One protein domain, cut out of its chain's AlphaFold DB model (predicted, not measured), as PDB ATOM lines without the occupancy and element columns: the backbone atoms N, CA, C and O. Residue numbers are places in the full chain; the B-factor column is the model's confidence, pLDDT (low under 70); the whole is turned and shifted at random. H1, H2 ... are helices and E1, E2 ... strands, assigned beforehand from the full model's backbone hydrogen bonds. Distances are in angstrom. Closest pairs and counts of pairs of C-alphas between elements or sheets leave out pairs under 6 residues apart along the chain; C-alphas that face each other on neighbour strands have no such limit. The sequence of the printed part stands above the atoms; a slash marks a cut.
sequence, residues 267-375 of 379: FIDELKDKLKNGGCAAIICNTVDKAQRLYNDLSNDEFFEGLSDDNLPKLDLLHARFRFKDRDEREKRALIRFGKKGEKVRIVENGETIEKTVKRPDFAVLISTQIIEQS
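This is residues 267 to 375 of the 379 residues of the protein "CRISPR-associated helicase Cas3" of Acidobacteria bacterium (UniProt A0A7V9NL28). A small parallel sheet, E1 E5 E2, is covered by helix H2 on one face and H3 on the other, three layers in all. A hairpin, E3 and E4, packs on H3 and makes one end of the longest axis, with H1 at the other. The printed part has 109 residues, mixed in class, with four named helices and five named strands in the order H1 E1 H2 E2 H3 E3 E4 E5 H4. It is compact, with a radius of gyration of the C-alphas of 14.0 A and spans of 42 by 30 by 22 A.

In the sheet, E1 is residues 279 to 284, 16.6 A long, E5 363 to 368, 16.5 A, and E2 315 to 318. H2 is residues 288 to 299, 16.1 A, and H3 324 to 338, 20.7 A. E3 is residues 344 to 349 and E4 352 to 357. H1, residues 267 to 275, begins at C-alpha 267 (22.112, 50.425, 89.624); H4, residues 371 to 375, ends at C-alpha 375 (15.324, 27.093, 96.095).

E5 is the inner strand, parallel to E1 (N 283 to O 366, 2.8 A) and E2 (N 367 to O 316, 2.8 A). E1, H2 and E2 form a split strand-helix-strand unit, E5 lying between its strands, with a right-handed crossover. H2 runs along the strands, height 8.7 A; C-alphas Ala 291 and Ile 367 are closest to E5, 6.3 A. H3 runs slantwise on the opposite face, height 8.8 A; it touches E2 at C-alphas Leu 318 and Arg 330, 6.5 A, and E3 at Lys 332 and Ile 347, 7.0 A. Antiparallel E3 and E4 pair at N 347 and O 354, 2.9 A. H1 and H4 only graze the sheet. In the four helices every O i to N i+4 pair is within hydrogen-bond range.

C-alphas Asp 269 and Gly 351 are farthest apart, 42.6 A. The printed part has no cut; the link H2 to E2 is long. Residues 348 to 352 and 373 to 375 have pLDDT under 70.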
ATOM      1  N   PHE A 267      23.402  51.110  89.463       86.75
ATOM      2  CA  PHE A 267      22.112  50.425  89.624       86.75
ATOM      3  C   PHE A 267      21.402  50.755  90.950       86.75
ATOM      4  O   PHE A 267      20.191  50.566  91.046       86.75
ATOM      5  N   ILE A 268      22.124  51.234  91.974       87.69
ATOM      6  CA  ILE A 268      21.557  51.489  93.312       87.69
ATOM      7  C   ILE A 268      20.558  52.650  93.272       87.69
ATOM      8  O   ILE A 268      19.457  52.522  93.802       87.69
ATOM      9  N   ASP A 269      20.898  53.760  92.615       87.38
ATOM     10  CA  ASP A 269      20.004  54.921  92.526       87.38
ATOM     11  C   ASP A 269      18.734  54.606  91.731       87.38
ATOM     12  O   ASP A 269      17.637  55.031  92.091       87.38
ATOM     13  N   GLU A 270      18.855  53.787  90.691       87.44
ATOM     14  CA  GLU A 270      17.707  53.299  89.935       87.44
ATOM     15  C   GLU A 270      16.861  52.308  90.740       87.44
ATOM     16  O   GLU A 270      15.632  52.337  90.661       87.44
ATOM     17  N   LEU A 271      17.494  51.435  91.529       88.88
ATOM     18  CA  LEU A 271      16.788  50.540  92.439       88.88
ATOM     19  C   LEU A 271      15.965  51.351  93.444       88.88
ATOM     20  O   LEU A 271      14.792  51.045  93.652       88.88
ATOM     21  N   LYS A 272      16.552  52.409  94.015       90.56
ATOM     22  CA  LYS A 272      15.838  53.343  94.889       90.56
ATOM     23  C   LYS A 272      14.669  53.982  94.156       90.56
ATOM     24  O   LYS A 272      13.560  53.950  94.674       90.56
ATOM     25  N   ASP A 273      14.886  54.506  92.948       90.00
ATOM     26  CA  ASP A 273      13.840  55.143  92.143       90.00
ATOM     27  C   ASP A 273      12.659  54.201  91.860       90.00
ATOM     28  O   ASP A 273      11.507  54.558  92.110       90.00
ATOM     29  N   LYS A 274      12.947  52.959  91.453       89.81
ATOM     30  CA  LYS A 274      11.936  51.921  91.202       89.81
ATOM     31  C   LYS A 274      11.184  51.490  92.461       89.81
ATOM     32  O   LYS A 274      10.018  51.115  92.358       89.81
ATOM     33  N   LEU A 275      11.822  51.543  93.630       91.56
ATOM     34  CA  LEU A 275      11.237  51.140  94.912       91.56
ATOM     35  C   LEU A 275      10.655  52.305  95.732       91.56
ATOM     36  O   LEU A 275      10.176  52.075  96.843       91.56
ATOM     37  N   LYS A 276      10.641  53.545  95.214       89.06
ATOM     38  CA  LYS A 276      10.100  54.729  95.922       89.06
ATOM     39  C   LYS A 276       8.660  54.548  96.409       89.06
ATOM     40  O   LYS A 276       8.307  55.063  97.463       89.06
ATOM     41  N   ASN A 277       7.842  53.813  95.656       87.56
ATOM     42  CA  ASN A 277       6.434  53.555  95.979       87.56
ATOM     43  C   ASN A 277       6.217  52.197  96.674       87.56
ATOM     44  O   ASN A 277       5.099  51.683  96.676       87.56
ATOM     45  N   GLY A 278       7.277  51.601  97.225       87.38
ATOM     46  CA  GLY A 278       7.272  50.219  97.694       87.38
ATOM     47  C   GLY A 278       7.589  49.221  96.579       87.38
ATOM     48  O   GLY A 278       7.747  49.571  95.408       87.38
ATOM     49  N   GLY A 279       7.703  47.954  96.954       89.50
ATOM     50  CA  GLY A 279       8.003  46.851  96.053       89.50
ATOM     51  C   GLY A 279       8.984  45.845  96.643       89.50
ATOM     52  O   GLY A 279       9.683  46.096  97.623       89.50
ATOM     53  N   CYS A 280       9.035  44.676  96.012       91.12
ATOM     54  CA  CYS A 280      10.007  43.640  96.331       91.12
ATOM     55  C   CYS A 280      11.071  43.581  95.233       91.12
ATOM     56  O   CYS A 280      10.720  43.516  94.053       91.12
ATOM     57  N   ALA A 281      12.347  43.545  95.609       91.50
ATOM     58  CA  ALA A 281      13.458  43.352  94.682       91.50
ATOM     59  C   ALA A 281      14.400  42.242  95.161       91.50
ATOM     60  O   ALA A 281      14.574  42.024  96.361       91.50
ATOM     61  N   ALA A 282      15.034  41.559  94.211       91.56
ATOM     62  CA  ALA A 282      16.079  40.579  94.478       91.56
ATOM     63  C   ALA A 282      17.363  40.986  93.748       91.56
ATOM     64  O   ALA A 282      17.320  41.350  92.572       91.56
ATOM     65  N   ILE A 283      18.497  40.914  94.444       91.75
ATOM     66  CA  ILE A 283      19.826  41.187  93.892       91.75
ATOM     67  C   ILE A 283      20.642  39.900  93.975       91.75
ATOM     68  O   ILE A 283      20.941  39.422  95.070       91.75
ATOM     69  N   ILE A 284      20.996  39.339  92.819       91.19
ATOM     70  CA  ILE A 284      21.726  38.071  92.731       91.19
ATOM     71  C   ILE A 284      23.204  38.348  92.469       91.19
ATOM     72  O   ILE A 284      23.577  38.925  91.450       91.19
ATOM     73  N   CYS A 285      24.058  37.913  93.390       90.88
ATOM     74  CA  CYS A 285      25.506  38.025  93.285       90.88
ATOM     75  C   CYS A 285      26.146  36.663  92.994       90.88
ATOM     76  O   CYS A 285      25.828  35.653  93.620       90.88
ATOM     77  N   ASN A 286      27.149  36.646  92.114       87.06
ATOM     78  CA  ASN A 286      27.887  35.420  91.789       87.06
ATOM     79  C   ASN A 286      28.739  34.880  92.952       87.06
ATOM     80  O   ASN A 286      29.071  33.699  92.966       87.06
ATOM     81  N   THR A 287      29.132  35.722  93.915       89.38
ATOM     82  CA  THR A 287      29.981  35.311  95.043       89.38
ATOM     83  C   THR A 287      29.426  35.792  96.376       89.38
ATOM     84  O   THR A 287      28.796  36.847  96.467       89.38
ATOM     85  N   VAL A 288      29.707  35.020  97.432       91.75
ATOM     86  CA  VAL A 288      29.317  35.363  98.807       91.75
ATOM     87  C   VAL A 288      29.960  36.677  99.244       91.75
ATOM     88  O   VAL A 288      29.283  37.525  99.813       91.75
ATOM     89  N   ASP A 289      31.236  36.882  98.917       93.75
ATOM     90  CA  ASP A 289      31.963  38.087  99.319       93.75
ATOM     91  C   ASP A 289      31.366  39.351  98.672       93.75
ATOM     92  O   ASP A 289      31.275  40.388  99.325       93.75
ATOM     93  N   LYS A 290      30.901  39.272  97.410       92.31
ATOM     94  CA  LYS A 290      30.177  40.378  96.757       92.31
ATOM     95  C   LYS A 290      28.833  40.647  97.437       92.31
ATOM     96  O   LYS A 290      28.542  41.799  97.737       92.31
ATOM     97  N   ALA A 291      28.054  39.600  97.724       94.00
ATOM     98  CA  ALA A 291      26.766  39.731  98.408       94.00
ATOM     99  C   ALA A 291      26.912  40.389  99.791       94.00
ATOM    100  O   ALA A 291      26.128  41.260 100.151       94.00
ATOM    101  N   GLN A 292      27.942  40.005 100.550       94.56
ATOM    102  CA  GLN A 292      28.226  40.564 101.873       94.56
ATOM    103  C   GLN A 292      28.651  42.032 101.809       94.56
ATOM    104  O   GLN A 292      28.169  42.830 102.607       94.56
ATOM    105  N   ARG A 293      29.525  42.400 100.863       93.12
ATOM    106  CA  ARG A 293      29.925  43.803 100.662       93.12
ATOM    107  C   ARG A 293      28.721  44.667 100.319       93.12
ATOM    108  O   ARG A 293      28.459  45.624 101.029       93.12
ATOM    109  N   LEU A 294      27.939  44.249  99.324       92.25
ATOM    110  CA  LEU A 294      26.759  44.993  98.903       92.25
ATOM    111  C   LEU A 294      25.718  45.115 100.023       92.25
ATOM    112  O   LEU A 294      25.115  46.169 100.186       92.25
ATOM    113  N   TYR A 295      25.519  44.059 100.819       94.31
ATOM    114  CA  TYR A 295      24.644  44.126 101.988       94.31
ATOM    115  C   TYR A 295      25.123  45.158 103.002       94.31
ATOM    116  O   TYR A 295      24.317  45.954 103.466       94.31
ATOM    117  N   ASN A 296      26.419  45.178 103.311       92.81
ATOM    118  CA  ASN A 296      26.977  46.158 104.235       92.81
ATOM    119  C   ASN A 296      26.845  47.585 103.684       92.81
ATOM    120  O   ASN A 296      26.432  48.479 104.419       92.81
ATOM    121  N   ASP A 297      27.127  47.789 102.394       90.69
ATOM    122  CA  ASP A 297      27.028  49.096 101.738       90.69
ATOM    123  C   ASP A 297      25.586  49.624 101.780       90.69
ATOM    124  O   ASP A 297      25.356  50.763 102.183       90.69
ATOM    125  N   LEU A 298      24.606  48.776 101.451       90.69
ATOM    126  CA  LEU A 298      23.184  49.136 101.479       90.69
ATOM    127  C   LEU A 298      22.612  49.217 102.901       90.69
ATOM    128  O   LEU A 298      21.652  49.947 103.120       90.69
ATOM    129  N   SER A 299      23.178  48.502 103.877       89.50
ATOM    130  CA  SER A 299      22.722  48.565 105.274       89.50
ATOM    131  C   SER A 299      23.046  49.891 105.962       89.50
ATOM    132  O   SER A 299      22.394  50.234 106.942       89.50
ATOM    133  N   ASN A 300      24.030  50.634 105.443       86.69
ATOM    134  CA  ASN A 300      24.400  51.961 105.940       86.69
ATOM    135  C   ASN A 300      23.569  53.090 105.304       86.69
ATOM    136  O   ASN A 300      23.806  54.260 105.593       86.69
ATOM    137  N   ASP A 301      22.642  52.760 104.405       88.50
ATOM    138  CA  ASP A 301      21.839  53.721 103.658       88.50
ATOM    139  C   ASP A 301      20.427  53.811 104.251       88.50
ATOM    140  O   ASP A 301      19.703  52.813 104.327       88.50
ATOM    141  N   GLU A 302      20.022  55.022 104.644       88.06
ATOM    142  CA  GLU A 302      18.738  55.300 105.306       88.06
ATOM    143  C   GLU A 302      17.525  54.787 104.509       88.06
ATOM    144  O   GLU A 302      16.492  54.450 105.088       88.06
ATOM    145  N   PHE A 303      17.633  54.679 103.178       87.81
ATOM    146  CA  PHE A 303      16.541  54.182 102.340       87.81
ATOM    147  C   PHE A 303      16.175  52.721 102.647       87.81
ATOM    148  O   PHE A 303      15.004  52.338 102.573       87.81
ATOM    149  N   PHE A 304      17.168  51.900 102.998       88.94
ATOM    150  CA  PHE A 304      16.987  50.473 103.271       88.94
ATOM    151  C   PHE A 304      16.877  50.165 104.770       88.94
ATOM    152  O   PHE A 304      16.675  49.005 105.144       88.94
ATOM    153  N   GLU A 305      16.967  51.185 105.626       88.81
ATOM    154  CA  GLU A 305      16.858  51.040 107.071       88.81
ATOM    155  C   GLU A 305      15.399  50.830 107.527       88.81
ATOM    156  O   GLU A 305      14.418  51.323 106.948       88.81
ATOM    157  N   GLY A 306      15.261  50.070 108.614       89.00
ATOM    158  CA  GLY A 306      14.006  49.850 109.317       89.00
ATOM    159  C   GLY A 306      13.299  48.543 108.964       89.00
ATOM    160  O   GLY A 306      13.849  47.625 108.344       89.00
ATOM    161  N   LEU A 307      12.053  48.461 109.425       90.44
ATOM    162  CA  LEU A 307      11.187  47.300 109.263       90.44
ATOM    163  C   LEU A 307      10.126  47.568 108.191       90.44
ATOM    164  O   LEU A 307       9.744  48.715 107.952       90.44
ATOM    165  N   SER A 308       9.685  46.500 107.538       90.00
ATOM    166  CA  SER A 308       8.531  46.484 106.635       90.00
ATOM    167  C   SER A 308       7.237  46.176 107.415       90.00
ATOM    168  O   SER A 308       7.271  45.997 108.636       90.00
ATOM    169  N   ASP A 309       6.087  46.125 106.736       89.81
ATOM    170  CA  ASP A 309       4.760  45.875 107.325       89.81
ATOM    171  C   ASP A 309       4.617  44.507 108.023       89.81
ATOM    172  O   ASP A 309       3.665  44.269 108.769       89.81
ATOM    173  N   ASP A 310       5.564  43.602 107.793       87.75
ATOM    174  CA  ASP A 310       5.684  42.290 108.426       87.75
ATOM    175  C   ASP A 310       6.567  42.288 109.691       87.75
ATOM    176  O   ASP A 310       6.829  41.222 110.251       87.75
ATOM    177  N   ASN A 311       7.004  43.462 110.167       89.50
ATOM    178  CA  ASN A 311       7.965  43.645 111.263       89.50
ATOM    179  C   ASN A 311       9.331  42.977 111.014       89.50
ATOM    180  O   ASN A 311      10.071  42.700 111.961       89.50
ATOM    181  N   LEU A 312       9.689  42.719 109.752       90.44
ATOM    182  CA  LEU A 312      10.989  42.172 109.364       90.44
ATOM    183  C   LEU A 312      11.842  43.231 108.654       90.44
ATOM    184  O   LEU A 312      11.303  44.201 108.118       90.44
ATOM    185  N   PRO A 313      13.180  43.068 108.626       91.75
ATOM    186  CA  PRO A 313      14.067  44.030 107.981       91.75
ATOM    187  C   PRO A 313      13.698  44.269 106.517       91.75
ATOM    188  O   PRO A 313      13.438  43.323 105.764       91.75
ATOM    189  N   LYS A 314      13.721  45.535 106.097       93.06
ATOM    190  CA  LYS A 314      13.559  45.909 104.686       93.06
ATOM    191  C   LYS A 314      14.653  45.310 103.801       93.06
ATOM    192  O   LYS A 314      14.363  44.917 102.676       93.06
ATOM    193  N   LEU A 315      15.878  45.190 104.314       94.31
ATOM    194  CA  LEU A 315      17.016  44.574 103.630       94.31
ATOM    195  C   LEU A 315      17.375  43.214 104.241       94.31
ATOM    196  O   LEU A 315      17.582  43.097 105.450       94.31
ATOM    197  N   ASP A 316      17.513  42.193 103.401       94.44
ATOM    198  CA  ASP A 316      17.875  40.839 103.813       94.44
ATOM    199  C   ASP A 316      19.044  40.265 102.993       94.44
ATOM    200  O   ASP A 316      19.310  40.693 101.871       94.44
ATOM    201  N   LEU A 317      19.742  39.283 103.569       94.81
ATOM    202  CA  LEU A 317      20.889  38.586 102.993       94.81
ATOM    203  C   LEU A 317      20.718  37.070 103.113       94.81
ATOM    204  O   LEU A 317      20.498  36.553 104.213       94.81
ATOM    205  N   LEU A 318      20.917  36.345 102.010       92.06
ATOM    206  CA  LEU A 318      20.888  34.883 101.982       92.06
ATOM    207  C   LEU A 318      22.073  34.298 101.196       92.06
ATOM    208  O   LEU A 318      22.299  34.613 100.033       92.06
ATOM    209  N   HIS A 319      22.845  33.413 101.831       90.19
ATOM    210  CA  HIS A 319      23.948  32.688 101.192       90.19
ATOM    211  C   HIS A 319      24.330  31.423 101.981       90.19
ATOM    212  O   HIS A 319      23.960  31.266 103.141       90.19
ATOM    213  N   ALA A 320      25.160  30.544 101.412       80.69
ATOM    214  CA  ALA A 320      25.497  29.257 102.039       80.69
ATOM    215  C   ALA A 320      26.376  29.378 103.299       80.69
ATOM    216  O   ALA A 320      26.360  28.478 104.132       80.69
ATOM    217  N   ARG A 321      27.140  30.471 103.463       85.88
ATOM    218  CA  ARG A 321      28.082  30.678 104.586       85.88
ATOM    219  C   ARG A 321      27.412  31.178 105.883       85.88
ATOM    220  O   ARG A 321      27.960  32.039 106.563       85.88
ATOM    221  N   PHE A 322      26.228  30.671 106.214       83.12
ATOM    222  CA  PHE A 322      25.576  30.886 107.514       83.12
ATOM    223  C   PHE A 322      25.643  29.610 108.359       83.12
ATOM    224  O   PHE A 322      25.828  28.514 107.825       83.12
ATOM    225  N   ARG A 323      25.475  29.728 109.684       79.75
ATOM    226  CA  ARG A 323      25.213  28.544 110.515       79.75
ATOM    227  C   ARG A 323      23.890  27.930 110.070       79.75
ATOM    228  O   ARG A 323      23.003  28.651 109.627       79.75
ATOM    229  N   PHE A 324      23.751  26.614 110.207       72.62
ATOM    230  CA  PHE A 324      22.570  25.896 109.722       72.62
ATOM    231  C   PHE A 324      21.253  26.514 110.218       72.62
ATOM    232  O   PHE A 324      20.382  26.797 109.405       72.62
ATOM    233  N   LYS A 325      21.152  26.802 111.523       78.81
ATOM    234  CA  LYS A 325      19.967  27.429 112.125       78.81
ATOM    235  C   LYS A 325      19.658  28.802 111.510       78.81
ATOM    236  O   LYS A 325      18.553  29.019 111.033       78.81
ATOM    237  N   ASP A 326      20.654  29.684 111.442       82.44
ATOM    238  CA  ASP A 326      20.490  31.033 110.881       82.44
ATOM    239  C   ASP A 326      20.113  30.987 109.391       82.44
ATOM    240  O   ASP A 326      19.348  31.814 108.898       82.44
ATOM    241  N   ARG A 327      20.671  30.017 108.656       81.25
ATOM    242  CA  ARG A 327      20.370  29.798 107.240       81.25
ATOM    243  C   ARG A 327      18.923  29.361 107.050       81.25
ATOM    244  O   ARG A 327      18.235  29.936 106.218       81.25
ATOM    245  N   ASP A 328      18.484  28.369 107.812       76.56
ATOM    246  CA  ASP A 328      17.131  27.819 107.754       76.56
ATOM    247  C   ASP A 328      16.072  28.888 108.089       76.56
ATOM    248  O   ASP A 328      15.090  29.050 107.365       76.56
ATOM    249  N   GLU A 329      16.317  29.717 109.111       84.94
ATOM    250  CA  GLU A 329      15.460  30.866 109.442       84.94
ATOM    251  C   GLU A 329      15.367  31.879 108.284       84.94
ATOM    252  O   GLU A 329      14.276  32.343 107.934       84.94
ATOM    253  N   ARG A 330      16.499  32.198 107.642       88.19
ATOM    254  CA  ARG A 330      16.561  33.122 106.495       88.19
ATOM    255  C   ARG A 330      15.891  32.556 105.244       88.19
ATOM    256  O   ARG A 330      15.172  33.289 104.569       88.19
ATOM    257  N   GLU A 331      16.081  31.273 104.944       81.62
ATOM    258  CA  GLU A 331      15.426  30.600 103.813       81.62
ATOM    259  C   GLU A 331      13.903  30.595 103.985       81.62
ATOM    260  O   GLU A 331      13.179  30.993 103.072       81.62
ATOM    261  N   LYS A 332      13.404  30.247 105.179       82.88
ATOM    262  CA  LYS A 332      11.967  30.304 105.494       82.88
ATOM    263  C   LYS A 332      11.408  31.713 105.349       82.88
ATOM    264  O   LYS A 332      10.353  31.895 104.744       82.88
ATOM    265  N   ARG A 333      12.119  32.721 105.863       87.62
ATOM    266  CA  ARG A 333      11.722  34.125 105.714       87.62
ATOM    267  C   ARG A 333      11.654  34.538 104.245       87.62
ATOM    268  O   ARG A 333      10.674  35.163 103.842       87.62
ATOM    269  N   ALA A 334      12.649  34.167 103.443       86.88
ATOM    270  CA  ALA A 334      12.658  34.463 102.017       86.88
ATOM    271  C   ALA A 334      11.476  33.796 101.290       86.88
ATOM    272  O   ALA A 334      10.799  34.455 100.503       86.88
ATOM    273  N   LEU A 335      11.171  32.531 101.604       81.56
ATOM    274  CA  LEU A 335      10.029  31.799 101.037       81.56
ATOM    275  C   LEU A 335       8.694  32.492 101.333       81.56
ATOM    276  O   LEU A 335       7.873  32.663 100.433       81.56
ATOM    277  N   ILE A 336       8.492  32.952 102.569       85.81
ATOM    278  CA  ILE A 336       7.245  33.611 102.990       85.81
ATOM    279  C   ILE A 336       7.084  35.003 102.358       85.81
ATOM    280  O   ILE A 336       5.960  35.390 102.034       85.81
ATOM    281  N   ARG A 337       8.181  35.757 102.185       87.12
ATOM    282  CA  ARG A 337       8.147  37.147 101.689       87.12
ATOM    283  C   ARG A 337       8.163  37.247 100.165       87.12
ATOM    284  O   ARG A 337       7.483  38.105  99.609       87.12
ATOM    285  N   PHE A 338       8.915  36.382  99.485       85.12
ATOM    286  CA  PHE A 338       9.179  36.489  98.043       85.12
ATOM    287  C   PHE A 338       8.554  35.367  97.201       85.12
ATOM    288  O   PHE A 338       8.625  35.428  95.974       85.12
ATOM    289  N   GLY A 339       7.909  34.378  97.826       75.69
ATOM    290  CA  GLY A 339       7.175  33.328  97.119       75.69
ATOM    291  C   GLY A 339       5.968  33.840  96.317       75.69
ATOM    292  O   GLY A 339       5.687  35.047  96.204       75.69
ATOM    293  N   LYS A 340       5.191  32.905  95.766       72.12
ATOM    294  CA  LYS A 340       3.965  33.215  95.025       72.12
ATOM    295  C   LYS A 340       2.875  33.718  95.976       72.12
ATOM    296  O   LYS A 340       2.460  33.026  96.900       72.12
ATOM    297  N   LYS A 341       2.393  34.947  95.760       75.69
ATOM    298  CA  LYS A 341       1.406  35.593  96.646       75.69
ATOM    299  C   LYS A 341       0.161  34.711  96.825       75.69
ATOM    300  O   LYS A 341      -0.473  34.343  95.840       75.69
ATOM    301  N   GLY A 342      -0.205  34.433  98.078       72.00
ATOM    302  CA  GLY A 342      -1.373  33.613  98.424       72.00
ATOM    303  C   GLY A 342      -1.133  32.100  98.399       72.00
ATOM    304  O   GLY A 342      -2.031  31.349  98.774       72.00
ATOM    305  N   GLU A 343       0.057  31.644  98.008       76.44
ATOM    306  CA  GLU A 343       0.450  30.247  98.165       76.44
ATOM    307  C   GLU A 343       0.609  29.900  99.648       76.44
ATOM    308  O   GLU A 343       1.017  30.731 100.466       76.44
ATOM    309  N   LYS A 344       0.267  28.665 100.005       76.38
ATOM    310  CA  LYS A 344       0.508  28.136 101.340       76.38
ATOM    311  C   LYS A 344       1.783  27.304 101.319       76.38
ATOM    312  O   LYS A 344       1.869  26.313 100.601       76.38
ATOM    313  N   VAL A 345       2.762  27.712 102.115       71.94
ATOM    314  CA  VAL A 345       4.046  27.027 102.255       71.94
ATOM    315  C   VAL A 345       4.089  26.291 103.588       71.94
ATOM    316  O   VAL A 345       3.747  26.843 104.635       71.94
ATOM    317  N   ARG A 346       4.505  25.024 103.552       71.12
ATOM    318  CA  ARG A 346       4.741  24.217 104.753       71.12
ATOM    319  C   ARG A 346       6.179  24.421 105.205       71.12
ATOM    320  O   ARG A 346       7.104  24.191 104.430       71.12
ATOM    321  N   ILE A 347       6.363  24.844 106.447       71.56
ATOM    322  CA  ILE A 347       7.679  25.021 107.063       71.56
ATOM    323  C   ILE A 347       7.712  24.277 108.394       71.56
ATOM    324  O   ILE A 347       6.698  24.180 109.078       71.56
ATOM    325  N   VAL A 348       8.877  23.757 108.768       67.25
ATOM    326  CA  VAL A 348       9.058  23.080 110.059       67.25
ATOM    327  C   VAL A 348       9.558  24.093 111.080       67.25
ATOM    328  O   VAL A 348      10.683  24.561 110.954       67.25
ATOM    329  N   GLU A 349       8.770  24.450 112.085       69.81
ATOM    330  CA  GLU A 349       9.171  25.361 113.164       69.81
ATOM    331  C   GLU A 349       9.121  24.588 114.488       69.81
ATOM    332  O   GLU A 349       8.109  23.983 114.819       69.81
ATOM    333  N   ASN A 350      10.243  24.523 115.216       69.06
ATOM    334  CA  ASN A 350      10.375  23.750 116.465       69.06
ATOM    335  C   ASN A 350       9.984  22.258 116.368       69.06
ATOM    336  O   ASN A 350       9.530  21.670 117.343       69.06
ATOM    337  N   GLY A 351      10.192  21.634 115.204       62.28
ATOM    338  CA  GLY A 351       9.866  20.220 114.973       62.28
ATOM    339  C   GLY A 351       8.422  19.968 114.534       62.28
ATOM    340  O   GLY A 351       8.097  18.843 114.167       62.28
ATOM    341  N   GLU A 352       7.581  21.001 114.487       59.19
ATOM    342  CA  GLU A 352       6.207  20.909 114.000       59.19
ATOM    343  C   GLU A 352       6.095  21.482 112.587       59.19
ATOM    344  O   GLU A 352       6.670  22.525 112.265       59.19
ATOM    345  N   THR A 353       5.343  20.800 111.723       71.62
ATOM    346  CA  THR A 353       5.044  21.321 110.385       71.62
ATOM    347  C   THR A 353       3.884  22.296 110.483       71.62
ATOM    348  O   THR A 353       2.757  21.905 110.776       71.62
ATOM    349  N   ILE A 354       4.158  23.562 110.192       77.56
ATOM    350  CA  ILE A 354       3.166  24.630 110.164       77.56
ATOM    351  C   ILE A 354       2.976  25.144 108.740       77.56
ATOM    352  O   ILE A 354       3.904  25.197 107.930       77.56
ATOM    353  N   GLU A 355       1.749  25.536 108.428       78.25
ATOM    354  CA  GLU A 355       1.384  26.093 107.133       78.25
ATOM    355  C   GLU A 355       1.300  27.618 107.252       78.25
ATOM    356  O   GLU A 355       0.487  28.148 108.010       78.25
ATOM    357  N   LYS A 356       2.156  28.339 106.520       79.50
ATOM    358  CA  LYS A 356       2.119  29.805 106.446       79.50
ATOM    359  C   LYS A 356       1.692  30.243 105.056       79.50
ATOM    360  O   LYS A 356       2.093  29.667 104.049       79.50
ATOM    361  N   THR A 357       0.873  31.284 104.992       84.38
ATOM    362  CA  THR A 357       0.505  31.907 103.720       84.38
ATOM    363  C   THR A 357       1.576  32.910 103.316       84.38
ATOM    364  O   THR A 357       1.969  33.760 104.115       84.38
ATOM    365  N   VAL A 358       2.025  32.826 102.067       83.44
ATOM    366  CA  VAL A 358       2.956  33.781 101.469       83.44
ATOM    367  C   VAL A 358       2.282  35.148 101.385       83.44
ATOM    368  O   VAL A 358       1.291  35.335 100.663       83.44
ATOM    369  N   LYS A 359       2.850  36.121 102.100       85.62
ATOM    370  CA  LYS A 359       2.414  37.518 102.107       85.62
ATOM    371  C   LYS A 359       3.589  38.381 101.663       85.62
ATOM    372  O   LYS A 359       4.579  38.497 102.377       85.62
ATOM    373  N   ARG A 360       3.458  38.989 100.479       87.25
ATOM    374  CA  ARG A 360       4.465  39.930  99.980       87.25
ATOM    375  C   ARG A 360       4.443  41.209 100.820       87.25
ATOM    376  O   ARG A 360       3.351  41.773 100.948       87.25
ATOM    377  N   PRO A 361       5.596  41.638 101.359       89.69
ATOM    378  CA  PRO A 361       5.704  42.888 102.091       89.69
ATOM    379  C   PRO A 361       5.490  44.102 101.183       89.69
ATOM    380  O   PRO A 361       5.610  44.012  99.955       89.69
ATOM    381  N   ASP A 362       5.201  45.244 101.802       90.56
ATOM    382  CA  ASP A 362       5.131  46.536 101.113       90.56
ATOM    383  C   ASP A 362       6.484  46.963 100.527       90.56
ATOM    384  O   ASP A 362       6.539  47.535  99.439       90.56
ATOM    385  N   PHE A 363       7.577  46.626 101.210       92.94
ATOM    386  CA  PHE A 363       8.944  46.889 100.792       92.94
ATOM    387  C   PHE A 363       9.877  45.782 101.281       92.94
ATOM    388  O   PHE A 363      10.017  45.555 102.483       92.94
ATOM    389  N   ALA A 364      10.596  45.132 100.366       93.31
ATOM    390  CA  ALA A 364      11.693  44.251 100.754       93.31
ATOM    391  C   ALA A 364      12.734  44.078  99.650       93.31
ATOM    392  O   ALA A 364      12.404  43.873  98.483       93.31
ATOM    393  N   VAL A 365      14.005  44.071 100.034       94.12
ATOM    394  CA  VAL A 365      15.131  43.782  99.150       94.12
ATOM    395  C   VAL A 365      15.886  42.576  99.686       94.12
ATOM    396  O   VAL A 365      16.360  42.590 100.820       94.12
ATOM    397  N   LEU A 366      16.008  41.531  98.869       94.62
ATOM    398  CA  LEU A 366      16.802  40.347  99.187       94.62
ATOM    399  C   LEU A 366      18.086  40.338  98.363       94.62
ATOM    400  O   LEU A 366      18.049  40.176  97.145       94.62
ATOM    401  N   ILE A 367      19.224  40.444  99.037       94.62
ATOM    402  CA  ILE A 367      20.527  40.164  98.440       94.62
ATOM    403  C   ILE A 367      20.810  38.681  98.624       94.62
ATOM    404  O   ILE A 367      20.751  38.153  99.735       94.62
ATOM    405  N   SER A 368      21.134  37.988  97.542       93.62
ATOM    406  CA  SER A 368      21.429  36.566  97.610       93.62
ATOM    407  C   SER A 368      22.504  36.146  96.627       93.62
ATOM    408  O   SER A 368      22.803  36.831  95.657       93.62
ATOM    409  N   THR A 369      23.078  34.971  96.863       89.56
ATOM    410  CA  THR A 369      23.769  34.219  95.813       89.56
ATOM    411  C   THR A 369      22.787  33.338  95.031       89.56
ATOM    412  O   THR A 369      21.586  33.338  95.307       89.56
ATOM    413  N   GLN A 370      23.300  32.516  94.112       78.19
ATOM    414  CA  GLN A 370      22.554  31.553  93.274       78.19
ATOM    415  C   GLN A 370      21.671  30.542  94.044       78.19
ATOM    416  O   GLN A 370      20.953  29.751  93.447       78.19
ATOM    417  N   ILE A 371      21.686  30.553  95.381       71.94
ATOM    418  CA  ILE A 371      20.848  29.677  96.214       71.94
ATOM    419  C   ILE A 371      19.360  29.939  95.974       71.94
ATOM    420  O   ILE A 371      18.573  28.993  96.007       71.94
ATOM    421  N   ILE A 372      18.976  31.190  95.698       73.44
ATOM    422  CA  ILE A 372      17.572  31.526  95.437       73.44
ATOM    423  C   ILE A 372      17.104  31.037  94.065       73.44
ATOM    424  O   ILE A 372      15.945  30.669  93.947       73.44
ATOM    425  N   GLU A 373      17.999  30.938  93.074       64.44
ATOM    426  CA  GLU A 373      17.665  30.429  91.731       64.44
ATOM    427  C   GLU A 373      17.209  28.967  91.778       64.44
ATOM    428  O   GLU A 373      16.402  28.536  90.964       64.44
ATOM    429  N   GLN A 374      17.721  28.209  92.749       53.72
ATOM    430  CA  GLN A 374      17.447  26.782  92.887       53.72
ATOM    431  C   GLN A 374      16.407  26.463  93.964       53.72
ATOM    432  O   GLN A 374      15.902  25.348  93.979       53.72
ATOM    433  N   SER A 375      16.111  27.391  94.881       48.56
ATOM    434  CA  SER A 375      15.324  27.093  96.095       48.56
ATOM    435  C   SER A 375      14.026  27.897  96.226       48.56
ATOM    436  O   SER A 375      13.187  27.544  97.052       48.56
TER     437      SER A 375